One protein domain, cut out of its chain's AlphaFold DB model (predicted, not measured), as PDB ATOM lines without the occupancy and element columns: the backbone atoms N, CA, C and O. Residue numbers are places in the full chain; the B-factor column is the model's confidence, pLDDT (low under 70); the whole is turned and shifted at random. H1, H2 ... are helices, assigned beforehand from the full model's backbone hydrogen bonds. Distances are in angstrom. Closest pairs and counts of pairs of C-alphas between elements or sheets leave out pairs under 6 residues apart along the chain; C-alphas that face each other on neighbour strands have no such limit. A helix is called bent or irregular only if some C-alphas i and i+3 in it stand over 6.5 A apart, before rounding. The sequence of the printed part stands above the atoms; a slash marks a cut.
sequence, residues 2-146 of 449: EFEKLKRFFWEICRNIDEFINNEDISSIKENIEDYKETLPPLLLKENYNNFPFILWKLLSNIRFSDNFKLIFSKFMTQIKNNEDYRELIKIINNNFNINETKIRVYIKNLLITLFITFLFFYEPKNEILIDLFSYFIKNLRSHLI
ATOM      1  N   GLU A   2     -37.641 -53.580   9.141       68.56
ATOM      2  CA  GLU A   2     -36.928 -52.298   9.290       68.56
ATOM      3  C   GLU A   2     -37.424 -51.182   8.356       68.56
ATOM      4  O   GLU A   2     -37.498 -50.027   8.765       68.56
ATOM      5  N   PHE A   3     -37.862 -51.524   7.139       67.19
ATOM      6  CA  PHE A   3     -38.458 -50.553   6.211       67.19
ATOM      7  C   PHE A   3     -39.773 -49.953   6.737       67.19
ATOM      8  O   PHE A   3     -39.993 -48.750   6.626       67.19
ATOM      9  N   GLU A   4     -40.620 -50.759   7.381       72.69
ATOM     10  CA  GLU A   4     -41.867 -50.270   7.987       72.69
ATOM     11  C   GLU A   4     -41.601 -49.346   9.183       72.69
ATOM     12  O   GLU A   4     -42.303 -48.352   9.357       72.69
ATOM     13  N   LYS A   5     -40.540 -49.602   9.964       73.69
ATOM     14  CA  LYS A   5     -40.094 -48.669  11.012       73.69
ATOM     15  C   LYS A   5     -39.643 -47.333  10.420       73.69
ATOM     16  O   LYS A   5     -40.028 -46.282  10.922       73.69
ATOM     17  N   LEU A   6     -38.886 -47.370   9.323       70.69
ATOM     18  CA  LEU A   6     -38.424 -46.174   8.617       70.69
ATOM     19  C   LEU A   6     -39.589 -45.355   8.044       70.69
ATOM     20  O   LEU A   6     -39.617 -44.133   8.176       70.69
ATOM     21  N   LYS A   7     -40.575 -46.036   7.454       72.62
ATOM     22  CA  LYS A   7     -41.807 -45.426   6.949       72.62
ATOM     23  C   LYS A   7     -42.629 -44.809   8.082       72.62
ATOM     24  O   LYS A   7     -43.047 -43.663   7.963       72.62
ATOM     25  N   ARG A   8     -42.826 -45.528   9.194       80.19
ATOM     26  CA  ARG A   8     -43.518 -45.009  10.386       80.19
ATOM     27  C   ARG A   8     -42.834 -43.754  10.921       80.19
ATOM     28  O   ARG A   8     -43.510 -42.761  11.154       80.19
ATOM     29  N   PHE A   9     -41.511 -43.782  11.051       77.94
ATOM     30  CA  PHE A   9     -40.737 -42.627  11.491       77.94
ATOM     31  C   PHE A   9     -40.885 -41.426  10.550       77.94
ATOM     32  O   PHE A   9     -41.043 -40.297  11.006       77.94
ATOM     33  N   PHE A  10     -40.871 -41.655   9.236       76.69
ATOM     34  CA  PHE A  10     -41.093 -40.592   8.261       76.69
ATOM     35  C   PHE A  10     -42.469 -39.934   8.433       76.69
ATOM     36  O   PHE A  10     -42.557 -38.709   8.480       76.69
ATOM     37  N   TRP A  11     -43.532 -40.727   8.588       81.44
ATOM     38  CA  TRP A  11     -44.875 -40.195   8.842       81.44
ATOM     39  C   TRP A  11     -44.972 -39.451  10.173       81.44
ATOM     40  O   TRP A  11     -45.596 -38.396  10.243       81.44
ATOM     41  N   GLU A  12     -44.301 -39.957  11.205       82.06
ATOM     42  CA  GLU A  12     -44.225 -39.307  12.511       82.06
ATOM     43  C   GLU A  12     -43.502 -37.953  12.433       82.06
ATOM     44  O   GLU A  12     -43.955 -36.975  13.022       82.06
ATOM     45  N   ILE A  13     -42.420 -37.845  11.655       77.94
ATOM     46  CA  ILE A  13     -41.779 -36.557  11.357       77.94
ATOM     47  C   ILE A  13     -42.759 -35.616  10.667       77.94
ATOM     48  O   ILE A  13     -42.853 -34.461  11.069       77.94
ATOM     49  N   CYS A  14     -43.447 -36.075   9.620       78.44
ATOM     50  CA  CYS A  14     -44.386 -35.245   8.870       78.44
ATOM     51  C   CYS A  14     -45.468 -34.670   9.792       78.44
ATOM     52  O   CYS A  14     -45.731 -33.472   9.743       78.44
ATOM     53  N   ARG A  15     -46.009 -35.493  10.699       82.75
ATOM     54  CA  ARG A  15     -46.950 -35.050  11.734       82.75
ATOM     55  C   ARG A  15     -46.331 -34.019  12.682       82.75
ATOM     56  O   ARG A  15     -46.924 -32.975  12.910       82.75
ATOM     57  N   ASN A  16     -45.122 -34.274  13.185       81.00
ATOM     58  CA  ASN A  16     -44.422 -33.338  14.070       81.00
ATOM     59  C   ASN A  16     -44.098 -31.999  13.384       81.00
ATOM     60  O   ASN A  16     -44.108 -30.961  14.038       81.00
ATOM     61  N   ILE A  17     -43.790 -32.007  12.081       80.31
ATOM     62  CA  ILE A  17     -43.586 -30.786  11.288       80.31
ATOM     63  C   ILE A  17     -44.887 -29.994  11.213       80.31
ATOM     64  O   ILE A  17     -44.866 -28.792  11.464       80.31
ATOM     65  N   ASP A  18     -45.994 -30.660  10.891       80.44
ATOM     66  CA  ASP A  18     -47.310 -30.034  10.776       80.44
ATOM     67  C   ASP A  18     -47.772 -29.426  12.110       80.44
ATOM     68  O   ASP A  18     -48.075 -28.235  12.188       80.44
ATOM     69  N   GLU A  19     -47.705 -30.198  13.198       85.38
ATOM     70  CA  GLU A  19     -48.009 -29.718  14.551       85.38
ATOM     71  C   GLU A  19     -47.116 -28.536  14.955       85.38
ATOM     72  O   GLU A  19     -47.594 -27.567  15.540       85.38
ATOM     73  N   PHE A  20     -45.820 -28.579  14.635       86.44
ATOM     74  CA  PHE A  20     -44.898 -27.489  14.947       86.44
ATOM     75  C   PHE A  20     -45.228 -26.210  14.163       86.44
ATOM     76  O   PHE A  20     -45.273 -25.126  14.741       86.44
ATOM     77  N   ILE A  21     -45.488 -26.334  12.860       83.62
ATOM     78  CA  ILE A  21     -45.866 -25.226  11.967       83.62
ATOM     79  C   ILE A  21     -47.173 -24.571  12.420       83.62
ATOM     80  O   ILE A  21     -47.291 -23.351  12.338       83.62
ATOM     81  N   ASN A  22     -48.123 -25.358  12.928       83.19
ATOM     82  CA  ASN A  22     -49.404 -24.857  13.428       83.19
ATOM     83  C   ASN A  22     -49.299 -24.164  14.799       83.19
ATOM     84  O   ASN A  22     -50.158 -23.350  15.134       83.19
ATOM     85  N   ASN A  23     -48.255 -24.458  15.581       86.62
ATOM     86  CA  ASN A  23     -48.057 -23.910  16.927       86.62
ATOM     87  C   ASN A  23     -47.084 -22.716  16.990       86.62
ATOM     88  O   ASN A  23     -47.067 -22.002  17.992       86.62
ATOM     89  N   GLU A  24     -46.259 -22.493  15.965       86.38
ATOM     90  CA  GLU A  24     -45.312 -21.371  15.913       86.38
ATOM     91  C   GLU A  24     -45.831 -20.236  15.014       86.38
ATOM     92  O   GLU A  24     -46.453 -20.466  13.977       86.38
ATOM     93  N   ASP A  25     -45.522 -18.986  15.375       84.69
ATOM     94  CA  ASP A  25     -45.794 -17.838  14.506       84.69
ATOM     95  C   ASP A  25     -44.802 -17.813  13.334       84.69
ATOM     96  O   ASP A  25     -43.695 -17.273  13.402       84.69
ATOM     97  N   ILE A  26     -45.214 -18.445  12.239       83.94
ATOM     98  CA  ILE A  26     -44.446 -18.549  10.996       83.94
ATOM     99  C   ILE A  26     -44.883 -17.531   9.934       83.94
ATOM    100  O   ILE A  26     -44.494 -17.667   8.773       83.94
ATOM    101  N   SER A  27     -45.679 -16.519  10.299       80.62
ATOM    102  CA  SER A  27     -46.207 -15.498   9.374       80.62
ATOM    103  C   SER A  27     -45.102 -14.851   8.529       80.62
ATOM    104  O   SER A  27     -45.162 -14.879   7.300       80.62
ATOM    105  N   SER A  28     -44.023 -14.404   9.179       75.81
ATOM    106  CA  SER A  28     -42.860 -13.809   8.504       75.81
ATOM    107  C   SER A  28     -42.110 -14.772   7.573       75.81
ATOM    108  O   SER A  28     -41.483 -14.344   6.606       75.81
ATOM    109  N   ILE A  29     -42.145 -16.084   7.827       76.75
ATOM    110  CA  ILE A  29     -41.532 -17.082   6.936       76.75
ATOM    111  C   ILE A  29     -42.424 -17.318   5.716       76.75
ATOM    112  O   ILE A  29     -41.904 -17.440   4.608       76.75
ATOM    113  N   LYS A  30     -43.748 -17.366   5.912       77.12
ATOM    114  CA  LYS A  30     -44.714 -17.554   4.823       77.12
ATOM    115  C   LYS A  30     -44.637 -16.426   3.800       77.12
ATOM    116  O   LYS A  30     -44.579 -16.722   2.616       77.12
ATOM    117  N   GLU A  31     -44.558 -15.175   4.252       76.62
ATOM    118  CA  GLU A  31     -44.432 -14.003   3.371       76.62
ATOM    119  C   GLU A  31     -43.195 -14.111   2.466       76.62
ATOM    120  O   GLU A  31     -43.311 -14.075   1.245       76.62
ATOM    121  N   ASN A  32     -42.030 -14.420   3.050       73.56
ATOM    122  CA  ASN A  32     -40.809 -14.656   2.278       73.56
ATOM    123  C   ASN A  32     -40.963 -15.806   1.267       73.56
ATOM    124  O   ASN A  32     -40.410 -15.752   0.174       73.56
ATOM    125  N   ILE A  33     -41.661 -16.885   1.633       72.31
ATOM    126  CA  ILE A  33     -41.867 -18.043   0.751       72.31
ATOM    127  C   ILE A  33     -42.809 -17.713  -0.408       72.31
ATOM    128  O   ILE A  33     -42.564 -18.195  -1.513       72.31
ATOM    129  N   GLU A  34     -43.848 -16.907  -0.186       75.75
ATOM    130  CA  GLU A  34     -44.742 -16.443  -1.253       75.75
ATOM    131  C   GLU A  34     -43.988 -15.593  -2.281       75.75
ATOM    132  O   GLU A  34     -44.076 -15.887  -3.474       75.75
ATOM    133  N   ASP A  35     -43.121 -14.675  -1.840       73.12
ATOM    134  CA  ASP A  35     -42.245 -13.919  -2.749       73.12
ATOM    135  C   ASP A  35     -41.396 -14.860  -3.623       73.12
ATOM    136  O   ASP A  35     -41.249 -14.672  -4.834       73.12
ATOM    137  N   TYR A  36     -40.868 -15.943  -3.038       69.81
ATOM    138  CA  TYR A  36     -40.137 -16.950  -3.806       69.81
ATOM    139  C   TYR A  36     -41.040 -17.743  -4.754       69.81
ATOM    140  O   TYR A  36     -40.596 -18.056  -5.862       69.81
ATOM    141  N   LYS A  37     -42.282 -18.068  -4.373       69.56
ATOM    142  CA  LYS A  37     -43.227 -18.782  -5.247       69.56
ATOM    143  C   LYS A  37     -43.525 -17.997  -6.516       69.56
ATOM    144  O   LYS A  37     -43.570 -18.605  -7.583       69.56
ATOM    145  N   GLU A  38     -43.649 -16.676  -6.428       70.31
ATOM    146  CA  GLU A  38     -43.862 -15.819  -7.601       70.31
ATOM    147  C   GLU A  38     -42.663 -15.823  -8.559       70.31
ATOM    148  O   GLU A  38     -42.823 -15.720  -9.777       70.31
ATOM    149  N   THR A  39     -41.450 -16.013  -8.031       62.88
ATOM    150  CA  THR A  39     -40.232 -16.121  -8.851       62.88
ATOM    151  C   THR A  39     -40.013 -17.507  -9.463       62.88
ATOM    152  O   THR A  39     -39.131 -17.667 -10.315       62.88
ATOM    153  N   LEU A  40     -40.793 -18.523  -9.069       59.72
ATOM    154  CA  LEU A  40     -40.664 -19.869  -9.622       59.72
ATOM    155  C   LEU A  40     -41.270 -19.932 -11.030       59.72
ATOM    156  O   LEU A  40     -42.446 -19.621 -11.213       59.72
ATOM    157  N   PRO A  41     -40.512 -20.399 -12.044       52.66
ATOM    158  CA  PRO A  41     -41.053 -20.621 -13.376       52.66
ATOM    159  C   PRO A  41     -42.364 -21.432 -13.329       52.66
ATOM    160  O   PRO A  41     -42.359 -22.532 -12.770       52.66
ATOM    161  N   PRO A  42     -43.457 -20.975 -13.972       54.00
ATOM    162  CA  PRO A  42     -44.760 -21.657 -13.959       54.00
ATOM    163  C   PRO A  42     -44.717 -23.128 -14.414       54.00
ATOM    164  O   PRO A  42     -45.556 -23.935 -14.019       54.00
ATOM    165  N   LEU A  43     -43.710 -23.492 -15.218       41.94
ATOM    166  CA  LEU A  43     -43.423 -24.863 -15.661       41.94
ATOM    167  C   LEU A  43     -43.029 -25.819 -14.520       41.94
ATOM    168  O   LEU A  43     -43.236 -27.021 -14.653       41.94
ATOM    169  N   LEU A  44     -42.491 -25.316 -13.403       50.56
ATOM    170  CA  LEU A  44     -42.143 -26.135 -12.233       50.56
ATOM    171  C   LEU A  44     -43.375 -26.525 -11.408       50.56
ATOM    172  O   LEU A  44     -43.339 -27.532 -10.710       50.56
ATOM    173  N   LEU A  45     -44.454 -25.744 -11.503       53.09
ATOM    174  CA  LEU A  45     -45.678 -25.950 -10.729       53.09
ATOM    175  C   LEU A  45     -46.698 -26.847 -11.441       53.09
ATOM    176  O   LEU A  45     -47.598 -27.354 -10.778       53.09
ATOM    177  N   LYS A  46     -46.593 -27.035 -12.767       48.03
ATOM    178  CA  LYS A  46     -47.684 -27.639 -13.547       48.03
ATOM    179  C   LYS A  46     -47.515 -29.101 -13.978       48.03
ATOM    180  O   LYS A  46     -48.542 -29.764 -14.013       48.03
ATOM    181  N   GLU A  47     -46.329 -29.646 -14.296       43.81
ATOM    182  CA  GLU A  47     -46.320 -30.929 -15.055       43.81
ATOM    183  C   GLU A  47     -45.184 -31.952 -14.801       43.81
ATOM    184  O   GLU A  47     -45.047 -32.891 -15.582       43.81
ATOM    185  N   ASN A  48     -44.368 -31.880 -13.735       50.06
ATOM    186  CA  ASN A  48     -43.412 -32.980 -13.469       50.06
ATOM    187  C   ASN A  48     -42.958 -33.112 -12.000       50.06
ATOM    188  O   ASN A  48     -41.847 -32.718 -11.632       50.06
ATOM    189  N   TYR A  49     -43.796 -33.737 -11.164       53.78
ATOM    190  CA  TYR A  49     -43.487 -34.038  -9.754       53.78
ATOM    191  C   TYR A  49     -42.254 -34.945  -9.572       53.78
ATOM    192  O   TYR A  49     -41.556 -34.836  -8.569       53.78
ATOM    193  N   ASN A  50     -41.881 -35.728 -10.591       48.22
ATOM    194  CA  ASN A  50     -40.712 -36.617 -10.559       48.22
ATOM    195  C   ASN A  50     -39.373 -35.894 -10.300       48.22
ATOM    196  O   ASN A  50     -38.434 -36.499  -9.786       48.22
ATOM    197  N   ASN A  51     -39.276 -34.603 -10.637       53.66
ATOM    198  CA  ASN A  51     -38.078 -33.790 -10.388       53.66
ATOM    199  C   ASN A  51     -38.230 -32.852  -9.183       53.66
ATOM    200  O   ASN A  51     -37.301 -32.102  -8.875       53.66
ATOM    201  N   PHE A  52     -39.379 -32.883  -8.501       60.44
ATOM    202  CA  PHE A  52     -39.703 -31.970  -7.413       60.44
ATOM    203  C   PHE A  52     -38.648 -31.967  -6.290       60.44
ATOM    204  O   PHE A  52     -38.201 -30.879  -5.926       60.44
ATOM    205  N   PRO A  53     -38.127 -33.117  -5.813       56.09
ATOM    206  CA  PRO A  53     -37.095 -33.127  -4.772       56.09
ATOM    207  C   PRO A  53     -35.777 -32.462  -5.205       56.09
ATOM    208  O   PRO A  53     -35.132 -31.782  -4.408       56.09
ATOM    209  N   PHE A  54     -35.383 -32.619  -6.473       55.62
ATOM    210  CA  PHE A  54     -34.168 -32.011  -7.026       55.62
ATOM    211  C   PHE A  54     -34.327 -30.501  -7.231       55.62
ATOM    212  O   PHE A  54     -33.426 -29.725  -6.915       55.62
ATOM    213  N   ILE A  55     -35.488 -30.078  -7.738       59.94
ATOM    214  CA  ILE A  55     -35.846 -28.665  -7.898       59.94
ATOM    215  C   ILE A  55     -35.877 -27.990  -6.530       59.94
ATOM    216  O   ILE A  55     -35.238 -26.954  -6.357       59.94
ATOM    217  N   LEU A  56     -36.547 -28.612  -5.557       61.50
ATOM    218  CA  LEU A  56     -36.602 -28.138  -4.185       61.50
ATOM    219  C   LEU A  56     -35.185 -28.009  -3.630       61.50
ATOM    220  O   LEU A  56     -34.793 -26.910  -3.274       61.50
ATOM    221  N   TRP A  57     -34.359 -29.056  -3.684       58.47
ATOM    222  CA  TRP A  57     -32.964 -28.995  -3.230       58.47
ATOM    223  C   TRP A  57     -32.149 -27.867  -3.888       58.47
ATOM    224  O   TRP A  57     -31.424 -27.140  -3.206       58.47
ATOM    225  N   LYS A  58     -32.301 -27.660  -5.200       57.22
ATOM    226  CA  LYS A  58     -31.627 -26.574  -5.922       57.22
ATOM    227  C   LYS A  58     -32.126 -25.196  -5.480       57.22
ATOM    228  O   LYS A  58     -31.325 -24.270  -5.368       57.22
ATOM    229  N   LEU A  59     -33.414 -25.051  -5.185       58.28
ATOM    230  CA  LEU A  59     -33.964 -23.831  -4.592       58.28
ATOM    231  C   LEU A  59     -33.398 -23.616  -3.188       58.28
ATOM    232  O   LEU A  59     -32.873 -22.544  -2.906       58.28
ATOM    233  N   LEU A  60     -33.373 -24.660  -2.359       58.34
ATOM    234  CA  LEU A  60     -32.808 -24.621  -1.008       58.34
ATOM    235  C   LEU A  60     -31.331 -24.227  -0.989       58.34
ATOM    236  O   LEU A  60     -30.897 -23.539  -0.072       58.34
ATOM    237  N   SER A  61     -30.563 -24.625  -2.007       52.97
ATOM    238  CA  SER A  61     -29.150 -24.247  -2.131       52.97
ATOM    239  C   SER A  61     -28.932 -22.762  -2.453       52.97
ATOM    240  O   SER A  61     -27.850 -22.240  -2.194       52.97
ATOM    241  N   ASN A  62     -29.951 -22.081  -2.990       52.06
ATOM    242  CA  ASN A  62     -29.890 -20.670  -3.380       52.06
ATOM    243  C   ASN A  62     -30.635 -19.740  -2.414       52.06
ATOM    244  O   ASN A  62     -30.363 -18.539  -2.394       52.06
ATOM    245  N   ILE A  63     -31.554 -20.270  -1.602       59.94
ATOM    246  CA  ILE A  63     -32.277 -19.489  -0.601       59.94
ATOM    247  C   ILE A  63     -31.315 -19.150   0.539       59.94
ATOM    248  O   ILE A  63     -30.883 -20.009   1.311       59.94
ATOM    249  N   ARG A  64     -31.003 -17.858   0.689       61.94
ATOM    250  CA  ARG A  64     -30.463 -17.356   1.953       61.94
ATOM    251  C   ARG A  64     -31.586 -17.417   2.977       61.94
ATOM    252  O   ARG A  64     -32.465 -16.564   2.987       61.94
ATOM    253  N   PHE A  65     -31.556 -18.440   3.825       69.69
ATOM    254  CA  PHE A  65     -32.500 -18.545   4.930       69.69
ATOM    255  C   PHE A  65     -32.407 -17.303   5.817       69.69
ATOM    256  O   PHE A  65     -31.316 -16.967   6.292       69.69
ATOM    257  N   SER A  66     -33.548 -16.649   6.037       76.69
ATOM    258  CA  SER A  66     -33.659 -15.554   6.997       76.69
ATOM    259  C   SER A  66     -33.256 -16.038   8.391       76.69
ATOM    260  O   SER A  66     -33.346 -17.229   8.711       76.69
ATOM    261  N   ASP A  67     -32.798 -15.127   9.245       79.19
ATOM    262  CA  ASP A  67     -32.405 -15.502  10.606       79.19
ATOM    263  C   ASP A  67     -33.602 -16.025  11.417       79.19
ATOM    264  O   ASP A  67     -33.441 -16.966  12.196       79.19
ATOM    265  N   ASN A  68     -34.817 -15.548  11.117       76.50
ATOM    266  CA  ASN A  68     -36.066 -16.115  11.633       76.50
ATOM    267  C   ASN A  68     -36.252 -17.582  11.221       76.50
ATOM    268  O   ASN A  68     -36.560 -18.413  12.074       76.50
ATOM    269  N   PHE A  69     -36.003 -17.939   9.953       79.81
ATOM    270  CA  PHE A  69     -36.057 -19.339   9.522       79.81
ATOM    271  C   PHE A  69     -35.036 -20.194  10.271       79.81
ATOM    272  O   PHE A  69     -35.376 -21.267  10.765       79.81
ATOM    273  N   LYS A  70     -33.785 -19.730  10.390       81.00
ATOM    274  CA  LYS A  70     -32.740 -20.477  11.108       81.00
ATOM    275  C   LYS A  70     -33.119 -20.699  12.570       81.00
ATOM    276  O   LYS A  70     -32.908 -21.798  13.081       81.00
ATOM    277  N   LEU A  71     -33.681 -19.682  13.224       83.81
ATOM    278  CA  LEU A  71     -34.134 -19.755  14.610       83.81
ATOM    279  C   LEU A  71     -35.270 -20.775  14.771       83.81
ATOM    280  O   LEU A  71     -35.160 -21.689  15.588       83.81
ATOM    281  N   ILE A  72     -36.318 -20.662  13.953       82.44
ATOM    282  CA  ILE A  72     -37.493 -21.543  13.989       82.44
ATOM    283  C   ILE A  72     -37.097 -22.986  13.655       82.44
ATOM    284  O   ILE A  72     -37.409 -23.911  14.405       82.44
ATOM    285  N   PHE A  73     -36.302 -23.192  12.604       84.12
ATOM    286  CA  PHE A  73     -35.802 -24.517  12.249       84.12
ATOM    287  C   PHE A  73     -34.881 -25.102  13.333       84.12
ATOM    288  O   PHE A  73     -34.888 -26.307  13.576       84.12
ATOM    289  N   SER A  74     -34.103 -24.272  14.036       88.00
ATOM    290  CA  SER A  74     -33.284 -24.725  15.167       88.00
ATOM    291  C   SER A  74     -34.137 -25.205  16.346       88.00
ATOM    292  O   SER A  74     -33.802 -26.228  16.958       88.00
ATOM    293  N   LYS A  75     -35.251 -24.522  16.654       89.12
ATOM    294  CA  LYS A  75     -36.221 -24.987  17.661       89.12
ATOM    295  C   LYS A  75     -36.803 -26.348  17.266       89.12
ATOM    296  O   LYS A  75     -36.695 -27.295  18.045       89.12
ATOM    297  N   PHE A  76     -37.292 -26.470  16.030       87.75
ATOM    298  CA  PHE A  76     -37.808 -27.726  15.478       87.75
ATOM    299  C   PHE A  76     -36.777 -28.862  15.574       87.75
ATOM    300  O   PHE A  76     -37.053 -29.936  16.106       87.75
ATOM    301  N   MET A  77     -35.535 -28.615  15.149       89.19
ATOM    302  CA  MET A  77     -34.462 -29.609  15.233       89.19
ATOM    303  C   MET A  77     -34.143 -30.028  16.668       89.19
ATOM    304  O   MET A  77     -33.720 -31.162  16.884       89.19
ATOM    305  N   THR A  78     -34.308 -29.137  17.644       91.25
ATOM    306  CA  THR A  78     -34.104 -29.462  19.061       91.25
ATOM    307  C   THR A  78     -35.197 -30.406  19.559       91.25
ATOM    308  O   THR A  78     -34.883 -31.408  20.200       91.25
ATOM    309  N   GLN A  79     -36.454 -30.157  19.184       90.00
ATOM    310  CA  GLN A  79     -37.577 -31.045  19.490       90.00
ATOM    311  C   GLN A  79     -37.397 -32.431  18.854       90.00
ATOM    312  O   GLN A  79     -37.466 -33.443  19.552       90.00
ATOM    313  N   ILE A  80     -37.065 -32.492  17.559       87.31
ATOM    314  CA  ILE A  80     -36.854 -33.760  16.846       87.31
ATOM    315  C   ILE A  80     -35.677 -34.556  17.417       87.31
ATOM    316  O   ILE A  80     -35.773 -35.771  17.558       87.31
ATOM    317  N   LYS A  81     -34.569 -33.909  17.796       89.44
ATOM    318  CA  LYS A  81     -33.414 -34.614  18.385       89.44
ATOM    319  C   LYS A  81     -33.735 -35.308  19.711       89.44
ATOM    320  O   LYS A  81     -33.062 -36.285  20.044       89.44
ATOM    321  N   ASN A  82     -34.723 -34.807  20.450       89.12
ATOM    322  CA  ASN A  82     -35.154 -35.383  21.722       89.12
ATOM    323  C   ASN A  82     -36.146 -36.543  21.541       89.12
ATOM    324  O   ASN A  82     -36.283 -37.371  22.447       89.12
ATOM    325  N   ASN A  83     -36.783 -36.645  20.371       88.12
ATOM    326  CA  ASN A  83     -37.702 -37.726  20.028       88.12
ATOM    327  C   ASN A  83     -36.977 -39.096  20.045       88.12
ATOM    328  O   ASN A  83     -35.829 -39.233  19.606       88.12
ATOM    329  N   GLU A  84     -37.624 -40.108  20.628       88.62
ATOM    330  CA  GLU A  84     -37.066 -41.459  20.760       88.62
ATOM    331  C   GLU A  84     -36.906 -42.148  19.400       88.62
ATOM    332  O   GLU A  84     -35.840 -42.703  19.127       88.62
ATOM    333  N   ASP A  85     -37.883 -41.995  18.505       83.94
ATOM    334  CA  ASP A  85     -37.855 -42.569  17.162       83.94
ATOM    335  C   ASP A  85     -36.707 -41.988  16.317       83.94
ATOM    336  O   ASP A  85     -36.103 -42.700  15.518       83.94
ATOM    337  N   TYR A  86     -36.323 -40.718  16.523       87.06
ATOM    338  CA  TYR A  86     -35.150 -40.125  15.856       87.06
ATOM    339  C   TYR A  86     -33.850 -40.816  16.289       87.06
ATOM    340  O   TYR A  86     -32.968 -41.086  15.467       87.06
ATOM    341  N   ARG A  87     -33.724 -41.127  17.584       91.31
ATOM    342  CA  ARG A  87     -32.567 -41.852  18.125       91.31
ATOM    343  C   ARG A  87     -32.574 -43.314  17.684       91.31
ATOM    344  O   ARG A  87     -31.509 -43.834  17.350       91.31
ATOM    345  N   GLU A  88     -33.738 -43.960  17.649       88.25
ATOM    346  CA  GLU A  88     -33.885 -45.317  17.116       88.25
ATOM    347  C   GLU A  88     -33.534 -45.360  15.625       88.25
ATOM    348  O   GLU A  88     -32.766 -46.228  15.217       88.25
ATOM    349  N   LEU A  89     -33.976 -44.381  14.824       83.38
ATOM    350  CA  LEU A  89     -33.631 -44.303  13.406       83.38
ATOM    351  C   LEU A  89     -32.116 -44.253  13.203       83.38
ATOM    352  O   LEU A  89     -31.585 -44.987  12.373       83.38
ATOM    353  N   ILE A  90     -31.416 -43.386  13.938       87.25
ATOM    354  CA  ILE A  90     -29.959 -43.279  13.823       87.25
ATOM    355  C   ILE A  90     -29.303 -44.631  14.107       87.25
ATOM    356  O   ILE A  90     -28.412 -45.030  13.361       87.25
ATOM    357  N   LYS A  91     -29.766 -45.351  15.137       88.31
ATOM    358  CA  LYS A  91     -29.271 -46.698  15.453       88.31
ATOM    359  C   LYS A  91     -29.565 -47.688  14.328       88.31
ATOM    360  O   LYS A  91     -28.665 -48.425  13.950       88.31
ATOM    361  N   ILE A  92     -30.773 -47.679  13.762       83.38
ATOM    362  CA  ILE A  92     -31.156 -48.551  12.639       83.38
ATOM    363  C   ILE A  92     -30.269 -48.274  11.419       83.38
ATOM    364  O   ILE A  92     -29.727 -49.207  10.838       83.38
ATOM    365  N   ILE A  93     -30.081 -47.006  11.036       78.44
ATOM    366  CA  ILE A  93     -29.236 -46.638   9.890       78.44
ATOM    367  C   ILE A  93     -27.773 -47.010  10.165       78.44
ATOM    368  O   ILE A  93     -27.104 -47.542   9.283       78.44
ATOM    369  N   ASN A  94     -27.268 -46.761  11.374       85.06
ATOM    370  CA  ASN A  94     -25.893 -47.096  11.740       85.06
ATOM    371  C   ASN A  94     -25.665 -48.616  11.689       85.06
ATOM    372  O   ASN A  94     -24.780 -49.074  10.973       85.06
ATOM    373  N   ASN A  95     -26.528 -49.394  12.347       82.12
ATOM    374  CA  ASN A  95     -26.410 -50.850  12.416       82.12
ATOM    375  C   ASN A  95     -26.528 -51.523  11.043       82.12
ATOM    376  O   ASN A  95     -25.820 -52.489  10.787       82.12
ATOM    377  N   ASN A  96     -27.398 -51.016  10.165       75.19
ATOM    378  CA  ASN A  96     -27.638 -51.641   8.862       75.19
ATOM    379  C   ASN A  96     -26.664 -51.195   7.774       75.19
ATOM    380  O   ASN A  96     -26.460 -51.925   6.808       75.19
ATOM    381  N   PHE A  97     -26.071 -50.006   7.898       67.88
ATOM    382  CA  PHE A  97     -25.272 -49.420   6.818       67.88
ATOM    383  C   PHE A  97     -23.827 -49.110   7.202       67.88
ATOM    384  O   PHE A  97     -23.064 -48.655   6.352       67.88
ATOM    385  N   ASN A  98     -23.440 -49.337   8.461       77.81
ATOM    386  CA  ASN A  98     -22.108 -49.038   8.991       77.81
ATOM    387  C   ASN A  98     -21.653 -47.593   8.681       77.81
ATOM    388  O   ASN A  98     -20.483 -47.308   8.417       77.81
ATOM    389  N   ILE A  99     -22.608 -46.657   8.650       78.50
ATOM    390  CA  ILE A  99     -22.346 -45.245   8.369       78.50
ATOM    391  C   ILE A  99     -22.049 -44.544   9.691       78.50
ATOM    392  O   ILE A  99     -22.818 -44.633  10.646       78.50
ATOM    393  N   ASN A 100     -20.965 -43.765   9.723       84.62
ATOM    394  CA  ASN A 100     -20.638 -42.915  10.862       84.62
ATOM    395  C   ASN A 100     -21.841 -42.037  11.270       84.62
ATOM    396  O   ASN A 100     -22.434 -41.336  10.443       84.62
ATOM    397  N   GLU A 101     -22.154 -42.029  12.565       87.38
ATOM    398  CA  GLU A 101     -23.312 -41.339  13.132       87.38
ATOM    399  C   GLU A 101     -23.387 -39.848  12.761       87.38
ATOM    400  O   GLU A 101     -24.464 -39.318  12.483       87.38
ATOM    401  N   THR A 102     -22.245 -39.157  12.686       85.19
ATOM    402  CA  THR A 102     -22.169 -37.752  12.270       85.19
ATOM    403  C   THR A 102     -22.672 -37.569  10.839       85.19
ATOM    404  O   THR A 102     -23.435 -36.638  10.578       85.19
ATOM    405  N   LYS A 103     -22.317 -38.475   9.917       78.50
ATOM    406  CA  LYS A 103     -22.818 -38.445   8.532       78.50
ATOM    407  C   LYS A 103     -24.321 -38.720   8.489       78.50
ATOM    408  O   LYS A 103     -25.047 -37.983   7.826       78.50
ATOM    409  N   ILE A 104     -24.804 -39.707   9.251       81.25
ATOM    410  CA  ILE A 104     -26.243 -40.008   9.371       81.25
ATOM    411  C   ILE A 104     -27.017 -38.764   9.825       81.25
ATOM    412  O   ILE A 104     -28.017 -38.390   9.214       81.25
ATOM    413  N   ARG A 105     -26.524 -38.071  10.857       85.62
ATOM    414  CA  ARG A 105     -27.148 -36.846  11.380       85.62
ATOM    415  C   ARG A 105     -27.219 -35.732  10.335       85.62
ATOM    416  O   ARG A 105     -28.220 -35.018  10.304       85.62
ATOM    417  N   VAL A 106     -26.207 -35.591   9.475       79.69
ATOM    418  CA  VAL A 106     -26.230 -34.633   8.355       79.69
ATOM    419  C   VAL A 106     -27.308 -35.007   7.334       79.69
ATOM    420  O   VAL A 106     -28.075 -34.134   6.930       79.69
ATOM    421  N   TYR A 107     -27.436 -36.284   6.968       75.25
ATOM    422  CA  TYR A 107     -28.472 -36.726   6.026       75.25
ATOM    423  C   TYR A 107     -29.881 -36.522   6.565       75.25
ATOM    424  O   TYR A 107     -30.717 -35.940   5.876       75.25
ATOM    425  N   ILE A 108     -30.135 -36.944   7.806       80.69
ATOM    426  CA  ILE A 108     -31.449 -36.757   8.419       80.69
ATOM    427  C   ILE A 108     -31.748 -35.260   8.549       80.69
ATOM    428  O   ILE A 108     -32.857 -34.838   8.242       80.69
ATOM    429  N   LYS A 109     -30.765 -34.425   8.917       83.38
ATOM    430  CA  LYS A 109     -30.942 -32.965   8.940       83.38
ATOM    431  C   LYS A 109     -31.352 -32.424   7.565       83.38
ATOM    432  O   LYS A 109     -32.287 -31.638   7.496       83.38
ATOM    433  N   ASN A 110     -30.693 -32.841   6.485       77.06
ATOM    434  CA  ASN A 110     -31.025 -32.383   5.132       77.06
ATOM    435  C   ASN A 110     -32.425 -32.842   4.694       77.06
ATOM    436  O   ASN A 110     -33.163 -32.057   4.094       77.06
ATOM    437  N   LEU A 111     -32.817 -34.074   5.038       78.75
ATOM    438  CA  LEU A 111     -34.182 -34.563   4.834       78.75
ATOM    439  C   LEU A 111     -35.195 -33.696   5.589       78.75
ATOM    440  O   LEU A 111     -36.167 -33.238   4.999       78.75
ATOM    441  N   LEU A 112     -34.942 -33.444   6.873       81.50
ATOM    442  CA  LEU A 112     -35.813 -32.646   7.731       81.50
ATOM    443  C   LEU A 112     -35.969 -31.216   7.216       81.50
ATOM    444  O   LEU A 112     -37.088 -30.725   7.179       81.50
ATOM    445  N   ILE A 113     -34.889 -30.571   6.758       79.44
ATOM    446  CA  ILE A 113     -34.966 -29.254   6.098       79.44
ATOM    447  C   ILE A 113     -35.889 -29.331   4.876       79.44
ATOM    448  O   ILE A 113     -36.761 -28.485   4.701       79.44
ATOM    449  N   THR A 114     -35.706 -30.355   4.040       75.12
ATOM    450  CA  THR A 114     -36.479 -30.527   2.803       75.12
ATOM    451  C   THR A 114     -37.967 -30.715   3.099       75.12
ATOM    452  O   THR A 114     -38.804 -30.052   2.485       75.12
ATOM    453  N   LEU A 115     -38.305 -31.562   4.073       76.69
ATOM    454  CA  LEU A 115     -39.686 -31.778   4.505       76.69
ATOM    455  C   LEU A 115     -40.277 -30.514   5.122       76.69
ATOM    456  O   LEU A 115     -41.345 -30.087   4.705       76.69
ATOM    457  N   PHE A 116     -39.560 -29.874   6.043       78.62
ATOM    458  CA  PHE A 116     -40.021 -28.660   6.713       78.62
ATOM    459  C   PHE A 116     -40.400 -27.576   5.703       78.62
ATOM    460  O   PHE A 116     -41.470 -26.982   5.777       78.62
ATOM    461  N   ILE A 117     -39.560 -27.379   4.688       75.00
ATOM    462  CA  ILE A 117     -39.822 -26.392   3.643       75.00
ATOM    463  C   ILE A 117     -40.954 -26.841   2.722       75.00
ATOM    464  O   ILE A 117     -41.779 -26.019   2.348       75.00
ATOM    465  N   THR A 118     -41.064 -28.135   2.412       74.62
ATOM    466  CA  THR A 118     -42.219 -28.668   1.670       74.62
ATOM    467  C   THR A 118     -43.532 -28.328   2.376       74.62
ATOM    468  O   THR A 118     -44.452 -27.822   1.737       74.62
ATOM    469  N   PHE A 119     -43.611 -28.539   3.690       77.06
ATOM    470  CA  PHE A 119     -44.801 -28.193   4.469       77.06
ATOM    471  C   PHE A 119     -45.086 -26.688   4.458       77.06
ATOM    472  O   PHE A 119     -46.234 -26.290   4.268       77.06
ATOM    473  N   LEU A 120     -44.053 -25.848   4.567       76.62
ATOM    474  CA  LEU A 120     -44.213 -24.396   4.457       76.62
ATOM    475  C   LEU A 120     -44.689 -23.948   3.064       76.62
ATOM    476  O   LEU A 120     -45.468 -23.004   2.965       76.62
ATOM    477  N   PHE A 121     -44.240 -24.609   1.991       72.56
ATOM    478  CA  PHE A 121     -44.632 -24.275   0.620       72.56
ATOM    479  C   PHE A 121     -46.053 -24.729   0.282       72.56
ATOM    480  O   PHE A 121     -46.764 -23.989  -0.396       72.56
ATOM    481  N   PHE A 122     -46.471 -25.923   0.708       70.50
ATOM    482  CA  PHE A 122     -47.745 -26.494   0.260       70.50
ATOM    483  C   PHE A 122     -48.901 -26.365   1.236       70.50
ATOM    484  O   PHE A 122     -50.013 -26.558   0.769       70.50
ATOM    485  N   TYR A 123     -48.654 -26.022   2.509       62.38
ATOM    486  CA  TYR A 123     -49.674 -25.896   3.560       62.38
ATOM    487  C   TYR A 123     -50.710 -27.031   3.471       62.38
ATOM    488  O   TYR A 123     -51.770 -26.854   2.884       62.38
ATOM    489  N   GLU A 124     -50.349 -28.205   4.009       67.19
ATOM    490  CA  GLU A 124     -50.954 -29.529   3.740       67.19
ATOM    491  C   GLU A 124     -50.459 -30.184   2.431       67.19
ATOM    492  O   GLU A 124     -51.192 -30.314   1.444       67.19
ATOM    493  N   PRO A 125     -49.188 -30.635   2.375       67.69
ATOM    494  CA  PRO A 125     -48.693 -31.365   1.214       67.69
ATOM    495  C   PRO A 125     -49.521 -32.636   0.976       67.69
ATOM    496  O   PRO A 125     -49.723 -33.448   1.880       67.69
ATOM    497  N   LYS A 126     -49.957 -32.847  -0.272       74.50
ATOM    498  CA  LYS A 126     -50.630 -34.090  -0.674       74.50
ATOM    499  C   LYS A 126     -49.749 -35.302  -0.352       74.50
ATOM    500  O   LYS A 126     -48.538 -35.260  -0.571       74.50
ATOM    501  N   ASN A 127     -50.367 -36.410   0.062       68.81
ATOM    502  CA  ASN A 127     -49.668 -37.665   0.376       68.81
ATOM    503  C   ASN A 127     -48.716 -38.132  -0.740       68.81
ATOM    504  O   ASN A 127     -47.645 -38.650  -0.443       68.81
ATOM    505  N   GLU A 128     -49.072 -37.912  -2.006       69.25
ATOM    506  CA  GLU A 128     -48.232 -38.235  -3.170       69.25
ATOM    507  C   GLU A 128     -46.869 -37.518  -3.125       69.25
ATOM    508  O   GLU A 128     -45.834 -38.156  -3.290       69.25
ATOM    509  N   ILE A 129     -46.846 -36.225  -2.774       67.44
ATOM    510  CA  ILE A 129     -45.611 -35.426  -2.661       67.44
ATOM    511  C   ILE A 129     -44.724 -35.966  -1.535       67.44
ATOM    512  O   ILE A 129     -43.502 -36.055  -1.673       67.44
ATOM    513  N   LEU A 130     -45.334 -36.349  -0.410       69.12
ATOM    514  CA  LEU A 130     -44.617 -36.927   0.725       69.12
ATOM    515  C   LEU A 130     -44.021 -38.300   0.376       69.12
ATOM    516  O   LEU A 130     -42.882 -38.581   0.750       69.12
ATOM    517  N   ILE A 131     -44.748 -39.129  -0.379       68.69
ATOM    518  CA  ILE A 131     -44.267 -40.430  -0.868       68.69
ATOM    519  C   ILE A 131     -43.094 -40.254  -1.843       68.69
ATOM    520  O   ILE A 131     -42.104 -40.984  -1.734       68.69
ATOM    521  N   ASP A 132     -43.154 -39.278  -2.746       66.50
ATOM    522  CA  ASP A 132     -42.067 -38.987  -3.687       66.50
ATOM    523  C   ASP A 132     -40.808 -38.489  -2.967       66.50
ATOM    524  O   ASP A 132     -39.694 -38.936  -3.258       66.50
ATOM    525  N   LEU A 133     -40.967 -37.616  -1.965       64.81
ATOM    526  CA  LEU A 133     -39.861 -37.143  -1.124       64.81
ATOM    527  C   LEU A 133     -39.236 -38.274  -0.308       64.81
ATOM    528  O   LEU A 133     -38.007 -38.368  -0.233       64.81
ATOM    529  N   PHE A 134     -40.057 -39.156   0.264       66.56
ATOM    530  CA  PHE A 134     -39.569 -40.348   0.949       66.56
ATOM    531  C   PHE A 134     -38.799 -41.255  -0.013       66.56
ATOM    532  O   PHE A 134     -37.667 -41.640   0.273       66.56
ATOM    533  N   SER A 135     -39.354 -41.531  -1.191       66.19
ATOM    534  CA  SER A 135     -38.713 -42.360  -2.219       66.19
ATOM    535  C   SER A 135     -37.375 -41.770  -2.672       66.19
ATOM    536  O   SER A 135     -36.387 -42.496  -2.800       66.19
ATOM    537  N   TYR A 136     -37.296 -40.447  -2.837       65.62
ATOM    538  CA  TYR A 136     -36.055 -39.737  -3.146       65.62
ATOM    539  C   TYR A 136     -35.024 -39.834  -2.016       65.62
ATOM    540  O   TYR A 136     -33.837 -40.050  -2.276       65.62
ATOM    541  N   PHE A 137     -35.452 -39.711  -0.759       64.25
ATOM    542  CA  PHE A 137     -34.576 -39.897   0.394       64.25
ATOM    543  C   PHE A 137     -33.999 -41.313   0.441       64.25
ATOM    544  O   PHE A 137     -32.783 -41.471   0.538       64.25
ATOM    545  N   ILE A 138     -34.849 -42.333   0.290       65.25
ATOM    546  CA  ILE A 138     -34.425 -43.736   0.234       65.25
ATOM    547  C   ILE A 138     -33.463 -43.961  -0.930       65.25
ATOM    548  O   ILE A 138     -32.433 -44.602  -0.746       65.25
ATOM    549  N   LYS A 139     -33.747 -43.398  -2.109       65.00
ATOM    550  CA  LYS A 139     -32.866 -43.500  -3.274       65.00
ATOM    551  C   LYS A 139     -31.486 -42.899  -2.998       65.00
ATOM    552  O   LYS A 139     -30.499 -43.546  -3.307       65.00
ATOM    553  N   ASN A 140     -31.393 -41.723  -2.376       59.19
ATOM    554  CA  ASN A 140     -30.097 -41.120  -2.041       59.19
ATOM    555  C   ASN A 140     -29.349 -41.880  -0.941       59.19
ATOM    556  O   ASN A 140     -28.133 -42.047  -1.030       59.19
ATOM    557  N   LEU A 141     -30.067 -42.390   0.065       61.75
ATOM    558  CA  LEU A 141     -29.488 -43.269   1.081       61.75
ATOM    559  C   LEU A 141     -28.922 -44.546   0.427       61.75
ATOM    560  O   LEU A 141     -27.801 -44.950   0.729       61.75
ATOM    561  N   ARG A 142     -29.656 -45.116  -0.542       61.34
ATOM    562  CA  ARG A 142     -29.240 -46.255  -1.382       61.34
ATOM    563  C   ARG A 142     -28.042 -45.926  -2.280       61.34
ATOM    564  O   ARG A 142     -27.122 -46.727  -2.349       61.34
ATOM    565  N   SER A 143     -27.986 -44.752  -2.906       57.12
ATOM    566  CA  SER A 143     -26.830 -44.317  -3.713       57.12
ATOM    567  C   SER A 143     -25.543 -44.211  -2.890       57.12
ATOM    568  O   SER A 143     -24.450 -44.448  -3.397       57.12
ATOM    569  N   HIS A 144     -25.645 -43.879  -1.605       50.34
ATOM    570  CA  HIS A 144     -24.491 -43.865  -0.707       50.34
ATOM    571  C   HIS A 144     -24.172 -45.221  -0.086       50.34
ATOM    572  O   HIS A 144     -23.015 -45.459   0.233       50.34
ATOM    573  N   LEU A 145     -25.146 -46.120   0.016       50.03
ATOM    574  CA  LEU A 145     -24.915 -47.553   0.200       50.03
ATOM    575  C   LEU A 145     -24.132 -48.137  -0.966       50.03
ATOM    576  O   LEU A 145     -23.176 -48.846  -0.727       50.03
ATOM    577  N   ILE A 146     -24.474 -47.781  -2.204       49.06
ATOM    578  CA  ILE A 146     -23.707 -48.158  -3.398       49.06
ATOM    579  C   ILE A 146     -22.286 -47.597  -3.298       49.06
ATOM    580  O   ILE A 146     -21.327 -48.319  -3.522       49.06
TER     581      ILE A 146
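What this domain is: This is residues 2 to 146 of the 449 residues of an uncharacterized protein of Candidatus Helarchaeota archaeon (UniProt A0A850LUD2). A compact cluster of crossed helices is built round one long helix, H7, which runs through the middle with H1, H5, H4 and H8 set round it. H6 sits at the first end of H7, and H2 crosses its last end; the short H3 lies beyond H2, far from the middle. The printed part has 145 residues with eight named helices, H1 to H8 in order, and no named strand: the class is all helix. The radius of gyration of the C-alphas is 15.4 A, compact, and the C-alphas span 44 by 32 by 25 A.

Where its parts are: H1, residues 2 to 23, begins at C-alpha 2 (-36.928, -52.298, 9.290) and is 31.4 A long from first to last C-alpha. H2 holds residues 27 to 39, and H3 holds residues 42 to 46. H4, residues 49 to 62, is irregular: C-alphas 50 and 53 are 7.7 A apart. H5, residues 67 to 82, is 22.9 A long, and H6 holds residues 84 to 97. H7, residues 101 to 122, begins at C-alpha 101 (-23.312, -41.339, 13.132) and is 31.4 A long. H8, residues 127 to 146, is 28.3 A long and ends at C-alpha 146 (-23.707, -48.158, -3.398).

How they stand to each other: H7 is the hub, touching H1, H2, H4 and H6. Residues 14 to 21 of H1 touch it, the same way at a steep tilt of 51 degrees; the closest C-alphas, of Ile 17 and Phe 116, are 6.2 A apart. H6 touches H7 at a steep tilt of 55 degrees, opposite ways, closest at the C-alphas of Asn 94 and Glu 101, 6.5 A. H2 touches H7 about perpendicular, at 80 degrees, with the C-alphas of Ile 33 and Phe 121 closest at 6.8 A. H4 and H7 only just touch, with 3 pairs of C-alphas within 8 A, the closest those of Trp 57 and Thr 114 at 7.1 A. H8 is close to H7 but not clearly touching, at a shallow tilt of 22 degrees, opposite ways; the closest C-alphas, of Leu 111 and Phe 137, are 7.0 A apart. H4 touches H8, closest at the C-alphas of Pro 53 and Leu 133, 6.1 A. H5 and H1 only just touch, with 3 pairs of C-alphas within 8 A, the closest those of Phe 20 and Phe 76 at 7.1 A. H3 touches no helix. Every O i to N i+4 pair is within hydrogen-bond range in H1, H5, H6, H7 and H8, against 8 of 9 in H2, 7 of 10 in H4 and 0 of 1 in H3, where 1 of 2 O i to N i+3 pairs is.

The domain as a whole: The C-alphas of Glu 38 and Asn 95, the two farthest apart, are 44.0 A apart. The printed part has no cut, and the seven links between helices are tight. The mean pLDDT of the printed part is 72.9; 55 residues are under 70, among them residues 39 to 65 and 127 to 146.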